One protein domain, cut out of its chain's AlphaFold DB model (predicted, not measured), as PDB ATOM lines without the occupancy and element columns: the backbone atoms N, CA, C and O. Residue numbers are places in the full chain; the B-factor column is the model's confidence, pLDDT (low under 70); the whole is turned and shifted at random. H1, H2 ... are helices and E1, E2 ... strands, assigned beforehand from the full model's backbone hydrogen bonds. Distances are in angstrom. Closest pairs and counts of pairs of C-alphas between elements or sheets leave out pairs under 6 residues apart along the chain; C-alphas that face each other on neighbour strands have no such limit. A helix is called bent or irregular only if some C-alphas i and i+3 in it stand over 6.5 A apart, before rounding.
ATOM      1  N   VAL A 214     142.933 247.091 295.042       65.25
ATOM      2  CA  VAL A 214     143.789 246.085 294.397       65.25
ATOM      3  C   VAL A 214     143.141 244.689 294.307       65.25
ATOM      4  O   VAL A 214     143.572 243.889 293.478       65.25
ATOM      5  N   VAL A 215     142.136 244.366 295.137       74.38
ATOM      6  CA  VAL A 215     141.527 243.012 295.215       74.38
ATOM      7  C   VAL A 215     139.989 243.038 295.341       74.38
ATOM      8  O   VAL A 215     139.433 242.670 296.381       74.38
ATOM      9  N   PRO A 216     139.268 243.481 294.294       79.06
ATOM     10  CA  PRO A 216     137.814 243.659 294.336       79.06
ATOM     11  C   PRO A 216     137.024 242.351 294.511       79.06
ATOM     12  O   PRO A 216     135.911 242.372 295.039       79.06
ATOM     13  N   GLU A 217     137.578 241.204 294.114       84.81
ATOM     14  CA  GLU A 217     136.933 239.897 294.246       84.81
ATOM     15  C   GLU A 217     136.693 239.493 295.708       84.81
ATOM     16  O   GLU A 217     135.691 238.844 296.010       84.81
ATOM     17  N   TRP A 218     137.558 239.931 296.633       87.88
ATOM     18  CA  TRP A 218     137.387 239.661 298.061       87.88
ATOM     19  C   TRP A 218     136.287 240.520 298.681       87.88
ATOM     20  O   TRP A 218     135.559 240.018 299.535       87.88
ATOM     21  N   SER A 219     136.090 241.760 298.214       90.62
ATOM     22  CA  SER A 219     134.929 242.570 298.612       90.62
ATOM     23  C   SER A 219     133.630 241.838 298.286       90.62
ATOM     24  O   SER A 219     132.762 241.721 299.146       90.62
ATOM     25  N   TYR A 220     133.520 241.270 297.080       91.25
ATOM     26  CA  TYR A 220     132.354 240.472 296.708       91.25
ATOM     27  C   TYR A 220     132.241 239.164 297.491       91.25
ATOM     28  O   TYR A 220     131.138 238.823 297.899       91.25
ATOM     29  N   ALA A 221     133.345 238.458 297.758       90.50
ATOM     30  CA  ALA A 221     133.314 237.251 298.587       90.50
ATOM     31  C   ALA A 221     132.779 237.542 300.002       90.50
ATOM     32  O   ALA A 221     131.924 236.817 300.505       90.50
ATOM     33  N   PHE A 222     133.212 238.642 300.626       92.12
ATOM     34  CA  PHE A 222     132.690 239.060 301.927       92.12
ATOM     35  C   PHE A 222     131.236 239.548 301.858       92.12
ATOM     36  O   PHE A 222     130.469 239.264 302.772       92.12
ATOM     37  N   LEU A 223     130.825 240.231 300.785       92.50
ATOM     38  CA  LEU A 223     129.424 240.623 300.580       92.50
ATOM     39  C   LEU A 223     128.512 239.402 300.373       92.50
ATOM     40  O   LEU A 223     127.401 239.373 300.893       92.50
ATOM     41  N   MET A 224     128.980 238.371 299.664       91.38
ATOM     42  CA  MET A 224     128.270 237.093 299.543       91.38
ATOM     43  C   MET A 224     128.172 236.380 300.889       91.38
ATOM     44  O   MET A 224     127.105 235.881 301.231       91.38
ATOM     45  N   LEU A 225     129.238 236.404 301.691       90.25
ATOM     46  CA  LEU A 225     129.177 235.896 303.056       90.25
ATOM     47  C   LEU A 225     128.166 236.687 303.898       90.25
ATOM     48  O   LEU A 225     127.415 236.087 304.649       90.25
ATOM     49  N   GLU A 226     128.079 238.012 303.745       91.38
ATOM     50  CA  GLU A 226     127.054 238.837 304.405       91.38
ATOM     51  C   GLU A 226     125.630 238.381 304.039       91.38
ATOM     52  O   GLU A 226     124.770 238.263 304.914       91.38
ATOM     53  N   ILE A 227     125.406 238.052 302.764       91.12
ATOM     54  CA  ILE A 227     124.144 237.502 302.254       91.12
ATOM     55  C   ILE A 227     123.836 236.130 302.868       91.12
ATOM     56  O   ILE A 227     122.689 235.894 303.252       91.12
ATOM     57  N   GLU A 228     124.831 235.245 303.009       87.44
ATOM     58  CA  GLU A 228     124.676 233.953 303.706       87.44
ATOM     59  C   GLU A 228     124.263 234.134 305.181       87.44
ATOM     60  O   GLU A 228     123.630 233.251 305.756       87.44
ATOM     61  N   LEU A 229     124.561 235.289 305.792       86.75
ATOM     62  CA  LEU A 229     124.126 235.665 307.149       86.75
ATOM     63  C   LEU A 229     122.743 236.335 307.195       86.75
ATOM     64  O   LEU A 229     122.436 237.024 308.179       86.75
ATOM     65  N   ASP A 230     121.948 236.150 306.138       82.56
ATOM     66  CA  ASP A 230     120.632 236.751 305.900       82.56
ATOM     67  C   ASP A 230     120.646 238.295 305.886       82.56
ATOM     68  O   ASP A 230     119.656 238.952 306.222       82.56
ATOM     69  N   VAL A 231     121.758 238.913 305.467       85.12
ATOM     70  CA  VAL A 231     121.796 240.356 305.180       85.12
ATOM     71  C   VAL A 231     121.395 240.621 303.732       85.12
ATOM     72  O   VAL A 231     121.674 239.845 302.821       85.12
ATOM     73  N   SER A 232     120.714 241.741 303.499       89.12
ATOM     74  CA  SER A 232     120.216 242.110 302.175       89.12
ATOM     75  C   SER A 232     121.331 242.246 301.129       89.12
ATOM     76  O   SER A 232     122.321 242.947 301.345       89.12
ATOM     77  N   ALA A 233     121.103 241.696 299.931       92.06
ATOM     78  CA  ALA A 233     122.010 241.816 298.784       92.06
ATOM     79  C   ALA A 233     122.166 243.254 298.225       92.06
ATOM     80  O   ALA A 233     122.951 243.486 297.299       92.06
ATOM     81  N   ARG A 234     121.475 244.250 298.803       90.56
ATOM     82  CA  ARG A 234     121.581 245.675 298.433       90.56
ATOM     83  C   ARG A 234     123.002 246.214 298.486       90.56
ATOM     84  O   ARG A 234     123.373 246.987 297.606       90.56
ATOM     85  N   GLY A 235     123.782 245.813 299.492       89.81
ATOM     86  CA  GLY A 235     125.181 246.231 299.628       89.81
ATOM     87  C   GLY A 235     126.013 245.793 298.423       89.81
ATOM     88  O   GLY A 235     126.713 246.603 297.815       89.81
ATOM     89  N   MET A 236     125.837 244.535 298.002       92.50
ATOM     90  CA  MET A 236     126.493 243.981 296.819       92.50
ATOM     91  C   MET A 236     126.069 244.691 295.535       92.50
ATOM     92  O   MET A 236     126.919 245.057 294.726       92.50
ATOM     93  N   ARG A 237     124.767 244.953 295.376       92.56
ATOM     94  CA  ARG A 237     124.232 245.691 294.227       92.56
ATOM     95  C   ARG A 237     124.801 247.110 294.140       92.56
ATOM     96  O   ARG A 237     125.205 247.540 293.065       92.56
ATOM     97  N   GLY A 238     124.841 247.830 295.262       91.00
ATOM     98  CA  GLY A 238     125.383 249.188 295.332       91.00
ATOM     99  C   GLY A 238     126.863 249.239 294.956       91.00
ATOM    100  O   GLY A 238     127.258 250.056 294.127       91.00
ATOM    101  N   PHE A 239     127.658 248.312 295.495       90.50
ATOM    102  CA  PHE A 239     129.082 248.209 295.178       90.50
ATOM    103  C   PHE A 239     129.326 247.853 293.700       90.50
ATOM    104  O   PHE A 239     130.149 248.487 293.037       90.50
ATOM    105  N   ALA A 240     128.544 246.920 293.148       90.88
ATOM    106  CA  ALA A 240     128.615 246.552 291.735       90.88
ATOM    107  C   ALA A 240     128.279 247.719 290.797       90.88
ATOM    108  O   ALA A 240     128.964 247.922 289.794       90.88
ATOM    109  N   LEU A 241     127.271 248.529 291.138       88.56
ATOM    110  CA  LEU A 241     126.914 249.720 290.365       88.56
ATOM    111  C   LEU A 241     128.021 250.780 290.387       88.56
ATOM    112  O   LEU A 241     128.334 251.333 289.336       88.56
ATOM    113  N   GLN A 242     128.637 251.027 291.548       88.88
ATOM    114  CA  GLN A 242     129.741 251.988 291.684       88.88
ATOM    115  C   GLN A 242     130.950 251.602 290.824       88.88
ATOM    116  O   GLN A 242     131.570 252.463 290.204       88.88
ATOM    117  N   ARG A 243     131.262 250.304 290.745       87.12
ATOM    118  CA  ARG A 243     132.378 249.787 289.939       87.12
ATOM    119  C   ARG A 243     132.033 249.555 288.467       87.12
ATOM    120  O   ARG A 243     132.930 249.418 287.634       87.12
ATOM    121  N   GLY A 244     130.743 249.505 288.137       86.12
ATOM    122  CA  GLY A 244     130.244 249.123 286.816       86.12
ATOM    123  C   GLY A 244     130.355 247.620 286.517       86.12
ATOM    124  O   GLY A 244     130.408 247.227 285.348       86.12
ATOM    125  N   ASP A 245     130.380 246.774 287.547       89.38
ATOM    126  CA  ASP A 245     130.366 245.311 287.431       89.38
ATOM    127  C   ASP A 245     128.931 244.824 287.145       89.38
ATOM    128  O   ASP A 245     128.213 244.336 288.020       89.38
ATOM    129  N   GLY A 246     128.482 245.006 285.897       88.75
ATOM    130  CA  GLY A 246     127.086 244.803 285.489       88.75
ATOM    131  C   GLY A 246     126.529 243.410 285.800       88.75
ATOM    132  O   GLY A 246     125.449 243.308 286.376       88.75
ATOM    133  N   GLU A 247     127.268 242.340 285.478       91.19
ATOM    134  CA  GLU A 247     126.821 240.957 285.722       91.19
ATOM    135  C   GLU A 247     126.687 240.649 287.224       91.19
ATOM    136  O   GLU A 247     125.739 239.978 287.635       91.19
ATOM    137  N   VAL A 248     127.570 241.203 288.065       92.44
ATOM    138  CA  VAL A 248     127.450 241.086 289.527       92.44
ATOM    139  C   VAL A 248     126.218 241.838 290.032       92.44
ATOM    140  O   VAL A 248     125.510 241.338 290.903       92.44
ATOM    141  N   GLY A 249     125.915 243.007 289.459       92.69
ATOM    142  CA  GLY A 249     124.698 243.761 289.767       92.69
ATOM    143  C   GLY A 249     123.416 242.996 289.419       92.69
ATOM    144  O   GLY A 249     122.482 242.967 290.223       92.69
ATOM    145  N   VAL A 250     123.393 242.322 288.264       94.62
ATOM    146  CA  VAL A 250     122.306 241.414 287.854       94.62
ATOM    147  C   VAL A 250     122.175 240.257 288.845       94.62
ATOM    148  O   VAL A 250     121.079 239.990 289.335       94.62
ATOM    149  N   TYR A 251     123.281 239.589 289.181       94.50
ATOM    150  CA  TYR A 251     123.276 238.497 290.154       94.50
ATOM    151  C   TYR A 251     122.752 238.959 291.524       94.50
ATOM    152  O   TYR A 251     121.897 238.300 292.111       94.50
ATOM    153  N   ALA A 252     123.183 240.135 291.996       94.88
ATOM    154  CA  ALA A 252     122.720 240.724 293.250       94.88
ATOM    155  C   ALA A 252     121.206 240.970 293.267       94.88
ATOM    156  O   ALA A 252     120.570 240.677 294.274       94.88
ATOM    157  N   LEU A 253     120.623 241.451 292.162       96.19
ATOM    158  CA  LEU A 253     119.172 241.636 292.039       96.19
ATOM    159  C   LEU A 253     118.405 240.318 292.154       96.19
ATOM    160  O   LEU A 253     117.371 240.273 292.816       96.19
ATOM    161  N   LEU A 254     118.908 239.246 291.540       96.38
ATOM    162  CA  LEU A 254     118.267 237.934 291.619       96.38
ATOM    163  C   LEU A 254     118.359 237.334 293.028       96.38
ATOM    164  O   LEU A 254     117.382 236.778 293.522       96.38
ATOM    165  N   VAL A 255     119.495 237.504 293.707       95.50
ATOM    166  CA  VAL A 255     119.637 237.102 295.114       95.50
ATOM    167  C   VAL A 255     118.694 237.911 296.011       95.50
ATOM    168  O   VAL A 255     118.031 237.339 296.872       95.50
ATOM    169  N   GLU A 256     118.572 239.221 295.785       95.25
ATOM    170  CA  GLU A 256     117.632 240.083 296.512       95.25
ATOM    171  C   GLU A 256     116.174 239.647 296.274       95.25
ATOM    172  O   GLU A 256     115.388 239.558 297.218       95.25
ATOM    173  N   ALA A 257     115.819 239.293 295.033       96.88
ATOM    174  CA  ALA A 257     114.509 238.738 294.701       96.88
ATOM    175  C   ALA A 257     114.247 237.422 295.448       96.88
ATOM    176  O   ALA A 257     113.174 237.255 296.026       96.88
ATOM    177  N   ALA A 258     115.227 236.515 295.502       95.25
ATOM    178  CA  ALA A 258     115.122 235.270 296.260       95.25
ATOM    179  C   ALA A 258     114.943 235.524 297.769       95.25
ATOM    180  O   ALA A 258     114.112 234.875 298.406       95.25
ATOM    181  N   GLN A 259     115.667 236.495 298.339       94.12
ATOM    182  CA  GLN A 259     115.504 236.908 299.738       94.12
ATOM    183  C   GLN A 259     114.095 237.441 300.017       94.12
ATOM    184  O   GLN A 259     113.516 237.095 301.043       94.12
ATOM    185  N   TYR A 260     113.515 238.226 299.103       94.75
ATOM    186  CA  TYR A 260     112.127 238.669 299.240       94.75
ATOM    187  C   TYR A 260     111.134 237.516 299.111       94.75
ATOM    188  O   TYR A 260     110.238 237.407 299.934       94.75
ATOM    189  N   LEU A 261     111.295 236.604 298.151       93.56
ATOM    190  CA  LEU A 261     110.387 235.455 298.033       93.56
ATOM    191  C   LEU A 261     110.418 234.543 299.272       93.56
ATOM    192  O   LEU A 261     109.394 233.967 299.631       93.56
ATOM    193  N   ARG A 262     111.552 234.463 299.984       90.25
ATOM    194  CA  ARG A 262     111.647 233.749 301.272       90.25
ATOM    195  C   ARG A 262     110.764 234.346 302.372       90.25
ATOM    196  O   ARG A 262     110.459 233.632 303.319       90.25
ATOM    197  N   THR A 263     110.338 235.608 302.268       88.88
ATOM    198  CA  THR A 263     109.410 236.222 303.235       88.88
ATOM    199  C   THR A 263     107.940 235.915 302.932       88.88
ATOM    200  O   THR A 263     107.060 236.562 303.495       88.88
ATOM    201  N   GLY A 264     107.651 234.984 302.017       86.62
ATOM    202  CA  GLY A 264     106.288 234.610 301.648       86.62
ATOM    203  C   GLY A 264     105.619 235.624 300.717       86.62
ATOM    204  O   GLY A 264     106.276 236.365 299.980       86.62
ATOM    205  N   VAL A 265     104.285 235.658 300.738       85.25
ATOM    206  CA  VAL A 265     103.468 236.461 299.810       85.25
ATOM    207  C   VAL A 265     103.724 237.970 299.955       85.25
ATOM    208  O   VAL A 265     103.643 238.717 298.979       85.25
ATOM    209  N   GLU A 266     104.160 238.419 301.133       87.50
ATOM    210  CA  GLU A 266     104.568 239.807 301.394       87.50
ATOM    211  C   GLU A 266     105.754 240.280 300.542       87.50
ATOM    212  O   GLU A 266     105.890 241.474 300.261       87.50
ATOM    213  N   GLY A 267     106.612 239.355 300.109       91.12
ATOM    214  CA  GLY A 267     107.805 239.666 299.328       91.12
ATOM    215  C   GLY A 267     107.594 239.718 297.815       91.12
ATOM    216  O   GLY A 267     108.490 240.169 297.102       91.12
ATOM    217  N   ILE A 268     106.433 239.296 297.304       93.25
ATOM    218  CA  ILE A 268     106.184 239.123 295.858       93.25
ATOM    219  C   ILE A 268     106.373 240.425 295.072       93.25
ATOM    220  O   ILE A 268     106.970 240.412 293.992       93.25
ATOM    221  N   GLU A 269     105.870 241.546 295.593       93.00
ATOM    222  CA  GLU A 269     105.950 242.852 294.923       93.00
ATOM    223  C   GLU A 269     107.401 243.321 294.810       93.00
ATOM    224  O   GLU A 269     107.874 243.619 293.713       93.00
ATOM    225  N   ARG A 270     108.147 243.275 295.923       94.62
ATOM    226  CA  ARG A 270     109.569 243.651 295.964       94.62
ATOM    227  C   ARG A 270     110.436 242.724 295.116       94.62
ATOM    228  O   ARG A 270     111.322 243.191 294.407       94.62
ATOM    229  N   ALA A 271     110.151 241.421 295.120       96.38
ATOM    230  CA  ALA A 271     110.801 240.482 294.211       96.38
ATOM    231  C   ALA A 271     110.521 240.840 292.741       96.38
ATOM    232  O   ALA A 271     111.423 240.782 291.909       96.38
ATOM    233  N   GLY A 272     109.294 241.268 292.422       94.94
ATOM    234  CA  GLY A 272     108.923 241.758 291.092       94.94
ATOM    235  C   GLY A 272     109.693 243.011 290.670       94.94
ATOM    236  O   GLY A 272     110.128 243.098 289.524       94.94
ATOM    237  N   GLU A 273     109.919 243.954 291.586       96.06
ATOM    238  CA  GLU A 273     110.760 245.131 291.331       96.06
ATOM    239  C   GLU A 273     112.208 244.740 291.012       96.06
ATOM    240  O   GLU A 273     112.784 245.251 290.048       96.06
ATOM    241  N   CYS A 274     112.777 243.799 291.772       96.62
ATOM    242  CA  CYS A 274     114.119 243.272 291.522       96.62
ATOM    243  C   CYS A 274     114.215 242.562 290.162       96.62
ATOM    244  O   CYS A 274     115.163 242.807 289.415       96.62
ATOM    245  N   LEU A 275     113.225 241.730 289.808       95.94
ATOM    246  CA  LEU A 275     113.181 241.033 288.516       95.94
ATOM    247  C   LEU A 275     113.010 241.999 287.335       95.94
ATOM    248  O   LEU A 275     113.668 241.833 286.312       95.94
ATOM    249  N   ARG A 276     112.215 243.063 287.485       95.31
ATOM    250  CA  ARG A 276     112.108 244.118 286.465       95.31
ATOM    251  C   ARG A 276     113.434 244.860 286.280       95.31
ATOM    252  O   ARG A 276     113.819 245.154 285.154       95.31
ATOM    253  N   GLY A 277     114.150 245.139 287.373       93.06
ATOM    254  CA  GLY A 277     115.500 245.708 287.305       93.06
ATOM    255  C   GLY A 277     116.496 244.768 286.616       93.06
ATOM    256  O   GLY A 277     117.338 245.215 285.841       93.06
ATOM    257  N   TYR A 278     116.372 243.460 286.856       93.62
ATOM    258  CA  TYR A 278     117.131 242.428 286.152       93.62
ATOM    259  C   TYR A 278     116.863 242.481 284.638       93.62
ATOM    260  O   TYR A 278     117.811 242.591 283.861       93.62
ATOM    261  N   GLU A 279     115.596 242.496 284.217       91.50
ATOM    262  CA  GLU A 279     115.211 242.593 282.802       91.50
ATOM    263  C   GLU A 279     115.717 243.889 282.154       91.50
ATOM    264  O   GLU A 279     116.230 243.859 281.036       91.50
ATOM    265  N   GLU A 280     115.646 245.018 282.864       91.38
ATOM    266  CA  GLU A 280     116.156 246.308 282.389       91.38
ATOM    267  C   GLU A 280     117.670 246.262 282.121       91.38
ATOM    268  O   GLU A 280     118.138 246.737 281.082       91.38
ATOM    269  N   LEU A 281     118.456 245.666 283.025       88.25
ATOM    270  CA  LEU A 281     119.902 245.532 282.833       88.25
ATOM    271  C   LEU A 281     120.248 244.610 281.655       88.25
ATOM    272  O   LEU A 281     121.209 244.881 280.932       88.25
ATOM    273  N   LEU A 282     119.462 243.556 281.432       88.25
ATOM    274  CA  LEU A 282     119.679 242.641 280.313       88.25
ATOM    275  C   LEU A 282     119.293 243.244 278.965       88.25
ATOM    276  O   LEU A 282     120.081 243.192 278.025       88.25
ATOM    277  N   VAL A 283     118.079 243.785 278.867       85.69
ATOM    278  CA  VAL A 283     117.480 244.197 277.591       85.69
ATOM    279  C   VAL A 283     117.898 245.616 277.234       85.69
ATOM    280  O   VAL A 283     118.387 245.855 276.134       85.69
ATOM    281  N   THR A 284     117.745 246.560 278.164       81.62
ATOM    282  CA  THR A 284     117.985 247.985 277.896       81.62
ATOM    283  C   THR A 284     119.472 248.312 277.905       81.62
ATOM    284  O   THR A 284     119.939 249.088 277.076       81.62
ATOM    285  N   ARG A 285     120.230 247.731 278.845       80.94
ATOM    286  CA  ARG A 285     121.673 248.001 278.981       80.94
ATOM    287  C   ARG A 285     122.567 246.956 278.318       80.94
ATOM    288  O   ARG A 285     123.781 247.142 278.309       80.94
ATOM    289  N   GLY A 286     121.989 245.882 277.777       87.19
ATOM    290  CA  GLY A 286     122.724 244.861 277.032       87.19
ATOM    291  C   GLY A 286     123.797 244.145 277.854       87.19
ATOM    292  O   GLY A 286     124.807 243.729 277.285       87.19
ATOM    293  N   VAL A 287     123.635 244.033 279.180       86.62
ATOM    294  CA  VAL A 287     124.634 243.375 280.032       86.62
ATOM    295  C   VAL A 287     124.721 241.894 279.638       86.62
ATOM    296  O   VAL A 287     123.716 241.181 279.737       86.62
ATOM    297  N   PRO A 288     125.892 241.398 279.195       86.12
ATOM    298  CA  PRO A 288     126.054 239.987 278.895       86.12
ATOM    299  C   PRO A 288     125.977 239.197 280.198       86.12
ATOM    300  O   PRO A 288     126.627 239.534 281.185       86.12
ATOM    301  N   VAL A 289     125.166 238.145 280.201       87.00
ATOM    302  CA  VAL A 289     125.000 237.266 281.358       87.00
ATOM    303  C   VAL A 289     125.041 235.820 280.921       87.00
ATOM    304  O   VAL A 289     124.600 235.472 279.821       87.00
ATOM    305  N   ARG A 290     125.560 234.979 281.807       88.19
ATOM    306  CA  ARG A 290     125.668 233.545 281.567       88.19
ATOM    307  C   ARG A 290     124.338 232.824 281.749       88.19
ATOM    308  O   ARG A 290     123.387 233.357 282.331       88.19
ATOM    309  N   ASN A 291     124.269 231.616 281.203       88.44
ATOM    310  CA  ASN A 291     123.041 230.824 281.147       88.44
ATOM    311  C   ASN A 291     122.531 230.467 282.551       88.44
ATOM    312  O   ASN A 291     121.326 230.495 282.777       88.44
ATOM    313  N   GLU A 292     123.431 230.240 283.506       90.94
ATOM    314  CA  GLU A 292     123.131 229.979 284.913       90.94
ATOM    315  C   GLU A 292     122.300 231.116 285.526       90.94
ATOM    316  O   GLU A 292     121.234 230.896 286.098       90.94
ATOM    317  N   ILE A 293     122.747 232.361 285.332       92.31
ATOM    318  CA  ILE A 293     122.076 233.558 285.857       92.31
ATOM    319  C   ILE A 293     120.712 233.751 285.177       92.31
ATOM    320  O   ILE A 293     119.741 234.134 285.830       92.31
ATOM    321  N   ARG A 294     120.605 233.448 283.876       91.94
ATOM    322  CA  ARG A 294     119.326 233.496 283.143       91.94
ATOM    323  C   ARG A 294     118.326 232.465 283.653       91.94
ATOM    324  O   ARG A 294     117.169 232.807 283.881       91.94
ATOM    325  N   LEU A 295     118.773 231.230 283.862       93.50
ATOM    326  CA  LEU A 295     117.945 230.152 284.402       93.50
ATOM    327  C   LEU A 295     117.476 230.475 285.825       93.50
ATOM    328  O   LEU A 295     116.308 230.258 286.136       93.50
ATOM    329  N   MET A 296     118.340 231.068 286.655       95.06
ATOM    330  CA  MET A 296     117.950 231.552 287.981       95.06
ATOM    331  C   MET A 296     116.865 232.637 287.894       95.06
ATOM    332  O   MET A 296     115.887 232.579 288.638       95.06
ATOM    333  N   GLY A 297     116.990 233.582 286.955       94.81
ATOM    334  CA  GLY A 297     115.962 234.594 286.687       94.81
ATOM    335  C   GLY A 297     114.608 233.984 286.313       94.81
ATOM    336  O   GLY A 297     113.594 234.343 286.909       94.81
ATOM    337  N   LEU A 298     114.595 233.007 285.397       94.94
ATOM    338  CA  LEU A 298     113.378 232.285 284.996       94.94
ATOM    339  C   LEU A 298     112.739 231.528 286.165       94.94
ATOM    340  O   LEU A 298     111.531 231.618 286.375       94.94
ATOM    341  N   VAL A 299     113.541 230.810 286.954       95.88
ATOM    342  CA  VAL A 299     113.068 230.088 288.144       95.88
ATOM    343  C   VAL A 299     112.391 231.038 289.135       95.88
ATOM    344  O   VAL A 299     111.288 230.759 289.604       95.88
ATOM    345  N   LEU A 300     113.026 232.172 289.441       96.38
ATOM    346  CA  LEU A 300     112.485 233.153 290.383       96.38
ATOM    347  C   LEU A 300     111.227 233.846 289.837       96.38
ATOM    348  O   LEU A 300     110.304 234.116 290.607       96.38
ATOM    349  N   GLY A 301     111.155 234.081 288.522       95.75
ATOM    350  CA  GLY A 301     109.952 234.568 287.838       95.75
ATOM    351  C   GLY A 301     108.761 233.627 288.014       95.75
ATOM    352  O   GLY A 301     107.708 234.049 288.509       95.75
ATOM    353  N   ILE A 302     108.965 232.333 287.742       96.06
ATOM    354  CA  ILE A 302     107.949 231.285 287.906       96.06
ATOM    355  C   ILE A 302     107.488 231.194 289.364       96.06
ATOM    356  O   ILE A 302     106.283 231.171 289.619       96.06
ATOM    357  N   LEU A 303     108.422 231.187 290.324       94.75
ATOM    358  CA  LEU A 303     108.098 231.146 291.755       94.75
ATOM    359  C   LEU A 303     107.262 232.361 292.176       94.75
ATOM    360  O   LEU A 303     106.211 232.192 292.792       94.75
ATOM    361  N   ARG A 304     107.669 233.574 291.782       94.88
ATOM    362  CA  ARG A 304     106.926 234.808 292.072       94.88
ATOM    363  C   ARG A 304     105.501 234.758 291.515       94.88
ATOM    364  O   ARG A 304     104.555 235.122 292.213       94.88
ATOM    365  N   LEU A 305     105.339 234.329 290.261       92.56
ATOM    366  CA  LEU A 305     104.027 234.216 289.617       92.56
ATOM    367  C   LEU A 305     103.159 233.138 290.278       92.56
ATOM    368  O   LEU A 305     101.966 233.365 290.488       92.56
ATOM    369  N   GLY A 306     103.754 231.997 290.637       89.88
ATOM    370  CA  GLY A 306     103.083 230.912 291.347       89.88
ATOM    371  C   GLY A 306     102.569 231.346 292.719       89.88
ATOM    372  O   GLY A 306     101.386 231.178 293.005       89.88
ATOM    373  N   MET A 307     103.420 231.986 293.528       88.25
ATOM    374  CA  MET A 307     103.041 232.516 294.845       88.25
ATOM    375  C   MET A 307     101.959 233.602 294.752       88.25
ATOM    376  O   MET A 307     101.122 233.722 295.640       88.25
ATOM    377  N   GLY A 308     101.939 234.374 293.661       87.56
ATOM    378  CA  GLY A 308     100.911 235.386 293.395       87.56
ATOM    379  C   GLY A 308      99.609 234.834 292.804       87.56
ATOM    380  O   GLY A 308      98.782 235.620 292.347       87.56
ATOM    381  N   ALA A 309      99.447 233.508 292.742       84.94
ATOM    382  CA  ALA A 309      98.306 232.822 292.134       84.94
ATOM    383  C   ALA A 309      98.038 233.220 290.661       84.94
ATOM    384  O   ALA A 309      96.895 233.207 290.195       84.94
ATOM    385  N   ARG A 310      99.103 233.550 289.911       88.00
ATOM    386  CA  ARG A 310      99.093 233.876 288.468       88.00
ATOM    387  C   ARG A 310      99.505 232.663 287.630       88.00
ATOM    388  O   ARG A 310     100.407 232.728 286.793       88.00
ATOM    389  N   THR A 311      98.833 231.538 287.858       86.25
ATOM    390  CA  THR A 311      99.179 230.218 287.301       86.25
ATOM    391  C   THR A 311      99.307 230.217 285.776       86.25
ATOM    392  O   THR A 311     100.225 229.608 285.236       86.25
ATOM    393  N   GLY A 312      98.422 230.922 285.060       86.62
ATOM    394  CA  GLY A 312      98.467 230.983 283.594       86.62
ATOM    395  C   GLY A 312      99.761 231.599 283.051       86.62
ATOM    396  O   GLY A 312     100.319 231.114 282.069       86.62
ATOM    397  N   ALA A 327     118.078 223.162 275.808       89.88
ATOM    398  CA  ALA A 327     119.332 223.736 275.324       89.88
ATOM    399  C   ALA A 327     120.509 223.383 276.255       89.88
ATOM    400  O   ALA A 327     121.570 222.956 275.786       89.88
ATOM    401  N   LEU A 328     120.293 223.471 277.574       88.75
ATOM    402  CA  LEU A 328     121.279 223.107 278.592       88.75
ATOM    403  C   LEU A 328     121.710 221.638 278.490       88.75
ATOM    404  O   LEU A 328     122.868 221.318 278.774       88.75
ATOM    405  N   ALA A 329     120.825 220.730 278.062       84.06
ATOM    406  CA  ALA A 329     121.150 219.317 277.863       84.06
ATOM    407  C   ALA A 329     122.383 219.124 276.960       84.06
ATOM    408  O   ALA A 329     123.186 218.225 277.219       84.06
ATOM    409  N   SER A 330     122.582 220.025 275.996       84.75
ATOM    410  CA  SER A 330     123.699 220.010 275.046       84.75
ATOM    411  C   SER A 330     124.857 220.964 275.368       84.75
ATOM    412  O   SER A 330     125.849 220.948 274.646       84.75
ATOM    413  N   ASP A 331     124.766 221.779 276.427       84.06
ATOM    414  CA  ASP A 331     125.783 222.797 276.736       84.06
ATOM    415  C   ASP A 331     127.059 222.163 277.335       84.06
ATOM    416  O   ASP A 331     126.986 221.571 278.420       84.06
ATOM    417  N   PRO A 332     128.227 222.268 276.665       82.31
ATOM    418  CA  PRO A 332     129.491 221.750 277.181       82.31
ATOM    419  C   PRO A 332     130.133 222.659 278.239       82.31
ATOM    420  O   PRO A 332     131.061 222.226 278.918       82.31
ATOM    421  N   ASN A 333     129.677 223.909 278.379       83.69
ATOM    422  CA  ASN A 333     130.283 224.882 279.291       83.69
ATOM    423  C   ASN A 333     129.753 224.769 280.724       83.69
ATOM    424  O   ASN A 333     130.316 225.384 281.630       83.69
ATOM    425  N   TRP A 334     128.689 223.988 280.938       86.38
ATOM    426  CA  TRP A 334     128.158 223.748 282.271       86.38
ATOM    427  C   TRP A 334     129.090 222.831 283.055       86.38
ATOM    428  O   TRP A 334     129.322 221.676 282.689       86.38
ATOM    429  N   THR A 335     129.615 223.335 284.164       86.94
ATOM    430  CA  THR A 335     130.526 222.573 285.014       86.94
ATOM    431  C   THR A 335     129.787 221.433 285.731       86.94
ATOM    432  O   THR A 335     128.657 221.614 286.196       86.94
ATOM    433  N   PRO A 336     130.399 220.241 285.865       83.81
ATOM    434  CA  PRO A 336     129.757 219.113 286.543       83.81
ATOM    435  C   PRO A 336     129.350 219.404 287.993       83.81
ATOM    436  O   PRO A 336     128.361 218.857 288.462       83.81
ATOM    437  N   ASP A 337     130.089 220.274 288.686       83.06
ATOM    438  CA  ASP A 337     129.847 220.661 290.080       83.06
ATOM    439  C   ASP A 337     128.881 221.852 290.239       83.06
ATOM    440  O   ASP A 337     128.627 222.295 291.364       83.06
ATOM    441  N   GLY A 338     128.361 222.389 289.126       86.31
ATOM    442  CA  GLY A 338     127.451 223.535 289.110       86.31
ATOM    443  C   GLY A 338     128.103 224.860 289.514       86.31
ATOM    444  O   GLY A 338     127.401 225.787 289.937       86.31
ATOM    445  N   SER A 339     129.438 224.950 289.454       90.81
ATOM    446  CA  SER A 339     130.190 226.158 289.789       90.81
ATOM    447  C   SER A 339     130.501 227.027 288.570       90.81
ATOM    448  O   SER A 339     130.850 226.546 287.496       90.81
ATOM    449  N   PHE A 340     130.416 228.343 288.727       90.38
ATOM    450  CA  PHE A 340     130.676 229.289 287.649       90.38
ATOM    451  C   PHE A 340     131.331 230.567 288.185       90.38
ATOM    452  O   PHE A 340     131.158 230.934 289.345       90.38
ATOM    453  N   VAL A 341     132.090 231.281 287.349       89.44
ATOM    454  CA  VAL A 341     132.850 232.482 287.765       89.44
ATOM    455  C   VAL A 341     132.270 233.765 287.172       89.44
ATOM    456  O   VAL A 341     132.359 233.962 285.967       89.44
ATOM    457  N   ILE A 342     131.690 234.640 288.002       90.50
ATOM    458  CA  ILE A 342     131.230 235.974 287.579       90.50
ATOM    459  C   ILE A 342     132.439 236.882 287.367       90.50
ATOM    460  O   ILE A 342     133.130 237.171 288.347       90.50
ATOM    461  N   PRO A 343     132.724 237.319 286.126       87.00
ATOM    462  CA  PRO A 343     133.835 238.212 285.863       87.00
ATOM    463  C   PRO A 343     133.615 239.547 286.577       87.00
ATOM    464  O   PRO A 343     132.519 240.107 286.589       87.00
ATOM    465  N   VAL A 344     134.693 240.052 287.164       86.75
ATOM    466  CA  VAL A 344     134.761 241.368 287.800       86.75
ATOM    467  C   VAL A 344     135.778 242.189 287.023       86.75
ATOM    468  O   VAL A 344     136.774 241.644 286.538       86.75
ATOM    469  N   ARG A 345     135.558 243.501 286.891       77.38
ATOM    470  CA  ARG A 345     136.552 244.378 286.266       77.38
ATOM    471  C   ARG A 345     137.877 244.273 287.014       77.38
ATOM    472  O   ARG A 345     137.972 244.633 288.192       77.38
ATOM    473  N   ALA A 346     138.885 243.771 286.306       67.19
ATOM    474  CA  ALA A 346     140.245 243.684 286.801       67.19
ATOM    475  C   ALA A 346     140.824 245.089 287.010       67.19
ATOM    476  O   ALA A 346     140.492 246.031 286.289       67.19
ATOM    477  N   HIS A 347     141.715 245.214 287.988       61.81
ATOM    478  CA  HIS A 347     142.558 246.396 288.127       61.81
ATOM    479  C   HIS A 347     143.509 246.505 286.917       61.81
ATOM    480  O   HIS A 347     143.893 245.481 286.346       61.81
ATOM    481  N   GLU A 348     143.949 247.717 286.559       53.78
ATOM    482  CA  GLU A 348     144.843 248.002 285.413       53.78
ATOM    483  C   GLU A 348     146.154 247.186 285.419       53.78
ATOM    484  O   GLU A 348     146.785 246.981 284.388       53.78
ATOM    485  N   SER A 349     146.546 246.653 286.576       52.16
ATOM    486  CA  SER A 349     147.733 245.815 286.775       52.16
ATOM    487  C   SER A 349     147.507 244.314 286.524       52.16
ATOM    488  O   SER A 349     148.464 243.545 286.577       52.16
ATOM    489  N   GLN A 350     146.270 243.874 286.258       55.06
ATOM    490  CA  GLN A 350     145.907 242.473 285.977       55.06
ATOM    491  C   GLN A 350     145.235 242.282 284.607       55.06
ATOM    492  O   GLN A 350     144.504 241.311 284.387       55.06
ATOM    493  N   VAL A 351     145.496 243.194 283.666       49.88
ATOM    494  CA  VAL A 351     145.004 243.111 282.284       49.88
ATOM    495  C   VAL A 351     145.430 241.771 281.665       49.88
ATOM    496  O   VAL A 351     146.613 241.448 281.608       49.88
ATOM    497  N   GLY A 352     144.449 240.968 281.239       48.53
ATOM    498  CA  GLY A 352     144.655 239.632 280.657       48.53
ATOM    499  C   GLY A 352     144.374 238.447 281.593       48.53
ATOM    500  O   GLY A 352     144.337 237.312 281.121       48.53
ATOM    501  N   ARG A 353     144.120 238.670 282.893       54.28
ATOM    502  CA  ARG A 353     143.712 237.614 283.837       54.28
ATOM    503  C   ARG A 353     142.221 237.723 284.158       54.28
ATOM    504  O   ARG A 353     141.744 238.790 284.532       54.28
ATOM    505  N   VAL A 354     141.482 236.616 284.047       58.09
ATOM    506  CA  VAL A 354     140.072 236.564 284.473       58.09
ATOM    507  C   VAL A 354     140.032 236.580 286.001       58.09
ATOM    508  O   VAL A 354     140.267 235.560 286.649       58.09
ATOM    509  N   VAL A 355     139.776 237.755 286.573       70.94
ATOM    510  CA  VAL A 355     139.449 237.929 287.992       70.94
ATOM    511  C   VAL A 355     137.932 237.862 288.120       70.94
ATOM    512  O   VAL A 355     137.209 238.515 287.368       70.94
ATOM    513  N   GLY A 356     137.428 237.045 289.039       80.50
ATOM    514  CA  GLY A 356     135.991 236.870 289.173       80.50
ATOM    515  C   GLY A 356     135.582 236.119 290.425       80.50
ATOM    516  O   GLY A 356     136.384 235.437 291.065       80.50
ATOM    517  N   VAL A 357     134.306 236.259 290.764       85.44
ATOM    518  CA  VAL A 357     133.710 235.650 291.948       85.44
ATOM    519  C   VAL A 357     133.176 234.281 291.575       85.44
ATOM    520  O   VAL A 357     132.340 234.156 290.678       85.44
ATOM    521  N   ARG A 358     133.667 233.239 292.244       88.06
ATOM    522  CA  ARG A 358     133.170 231.880 292.043       88.06
ATOM    523  C   ARG A 358     131.880 231.690 292.832       88.06
ATOM    524  O   ARG A 358     131.876 231.848 294.046       88.06
ATOM    525  N   VAL A 359     130.822 231.302 292.134       89.50
ATOM    526  CA  VAL A 359     129.522 230.943 292.696       89.50
ATOM    527  C   VAL A 359     129.302 229.458 292.453       89.50
ATOM    528  O   VAL A 359     129.583 228.963 291.364       89.50
ATOM    529  N   LYS A 360     128.798 228.745 293.458       88.88
ATOM    530  CA  LYS A 360     128.290 227.379 293.312       88.88
ATOM    531  C   LYS A 360     126.775 227.442 293.430       88.88
ATOM    532  O   LYS A 360     126.278 227.945 294.433       88.88
ATOM    533  N   TRP A 361     126.061 226.993 292.402       88.62
ATOM    534  CA  TRP A 361     124.603 227.101 292.366       88.62
ATOM    535  C   TRP A 361     123.916 225.740 292.366       88.62
ATOM    536  O   TRP A 361     123.361 225.339 293.385       88.62
TER     537      TRP A 361
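This is residues 214 to 312 and 327 to 361 of the 790 residues of an uncharacterized protein of Saitoella complicata (strain BCRC 22490 / CBS 7301 / JCM 7358 / NBRC 10748 / NRRL Y-17804) (UniProt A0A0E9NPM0). Three helices, H3, H4 and H5, make an up-and-down bundle, each running against the one before it, and the helical hairpin of H1 and H2 packs on H3 through H2. A small hairpin of two strands, E1 and E2, lies at the end of the bundle where H3 begins, next to the first part of H1, and its long loop makes one end of the longest axis. The printed part has 134 residues, with five named helices and then two named strands in the order H1, H2, H3, H4, H5, E1, E2; the sheet E1 - E2 is antiparallel and the class is mostly helix. The whole is compact, with a radius of gyration of the C-alphas of 15.4 A and spans of 51 by 36 by 30 A.

H1, residues 216 to 228, begins with C-alpha 216 at (137.814, 243.659, 294.336) and is 18.8 A long. H2 is residues 234 to 243, H3 residues 246 to 261, 22.9 A, and H4 residues 264 to 283, 28.2 A. H4 has a kink of 33 degrees near residue 271 and is irregular, with C-alphas 266 and 269 7.3 A apart. H5, residues 291 to 307, is 24.3 A long and ends with C-alpha 307 at (103.041, 232.516, 294.845). E1 is residues 339 to 343, and E2, residues 356 to 360, ends with C-alpha 360 at (128.290, 227.379, 293.312).

H3 is the hub and touches H2, H4 and H5. H2 and H3 form a hairpin at a shallow tilt of 11 degrees, with the closest C-alphas, of Arg 237 and Gly 249, 4.9 A apart. H1 touches H2 with residues 220 to 224 alone, the closest C-alphas being those of Leu 223 and Met 236, 5.8 A. H3 and H4 run opposite ways at a shallow tilt of 16 degrees, and the C-alphas of Ala 257 and Ala 271 are the closest at 4.1 A. H3 and H5 run the same way at a shallow tilt of 26 degrees; the closest C-alphas, of Leu 254 and Gly 297, are 6.4 A apart. H4 and H5 touch at a tilt of 36 degrees, only just steep, with Ile 268 and Arg 304 closest at 5.8 A between C-alphas. E1 and E2 are antiparallel at 156 degrees, with N 340 and O 359 at 2.8 A and N 357 and O 342 at 2.8 A. The closest C-alphas of H1 and E2, of Glu 217 and Val 357, are 5.8 A apart. Every O i to N i+4 pair is within hydrogen-bond range in H1, H2, H3 and H5, and 13 of 16 are in H4.

The two C-alphas farthest apart, of Gly 312 and Ser 349, are 51.5 A apart. Residues 313 to 326 are not printed, and C-alphas 312 and 327 are 23.6 A apart across the cut. The link E1 to E2 is long, 12 residues. The mean pLDDT of the printed part is 87.2, with residue 214 and residues 346 to 354 under 70.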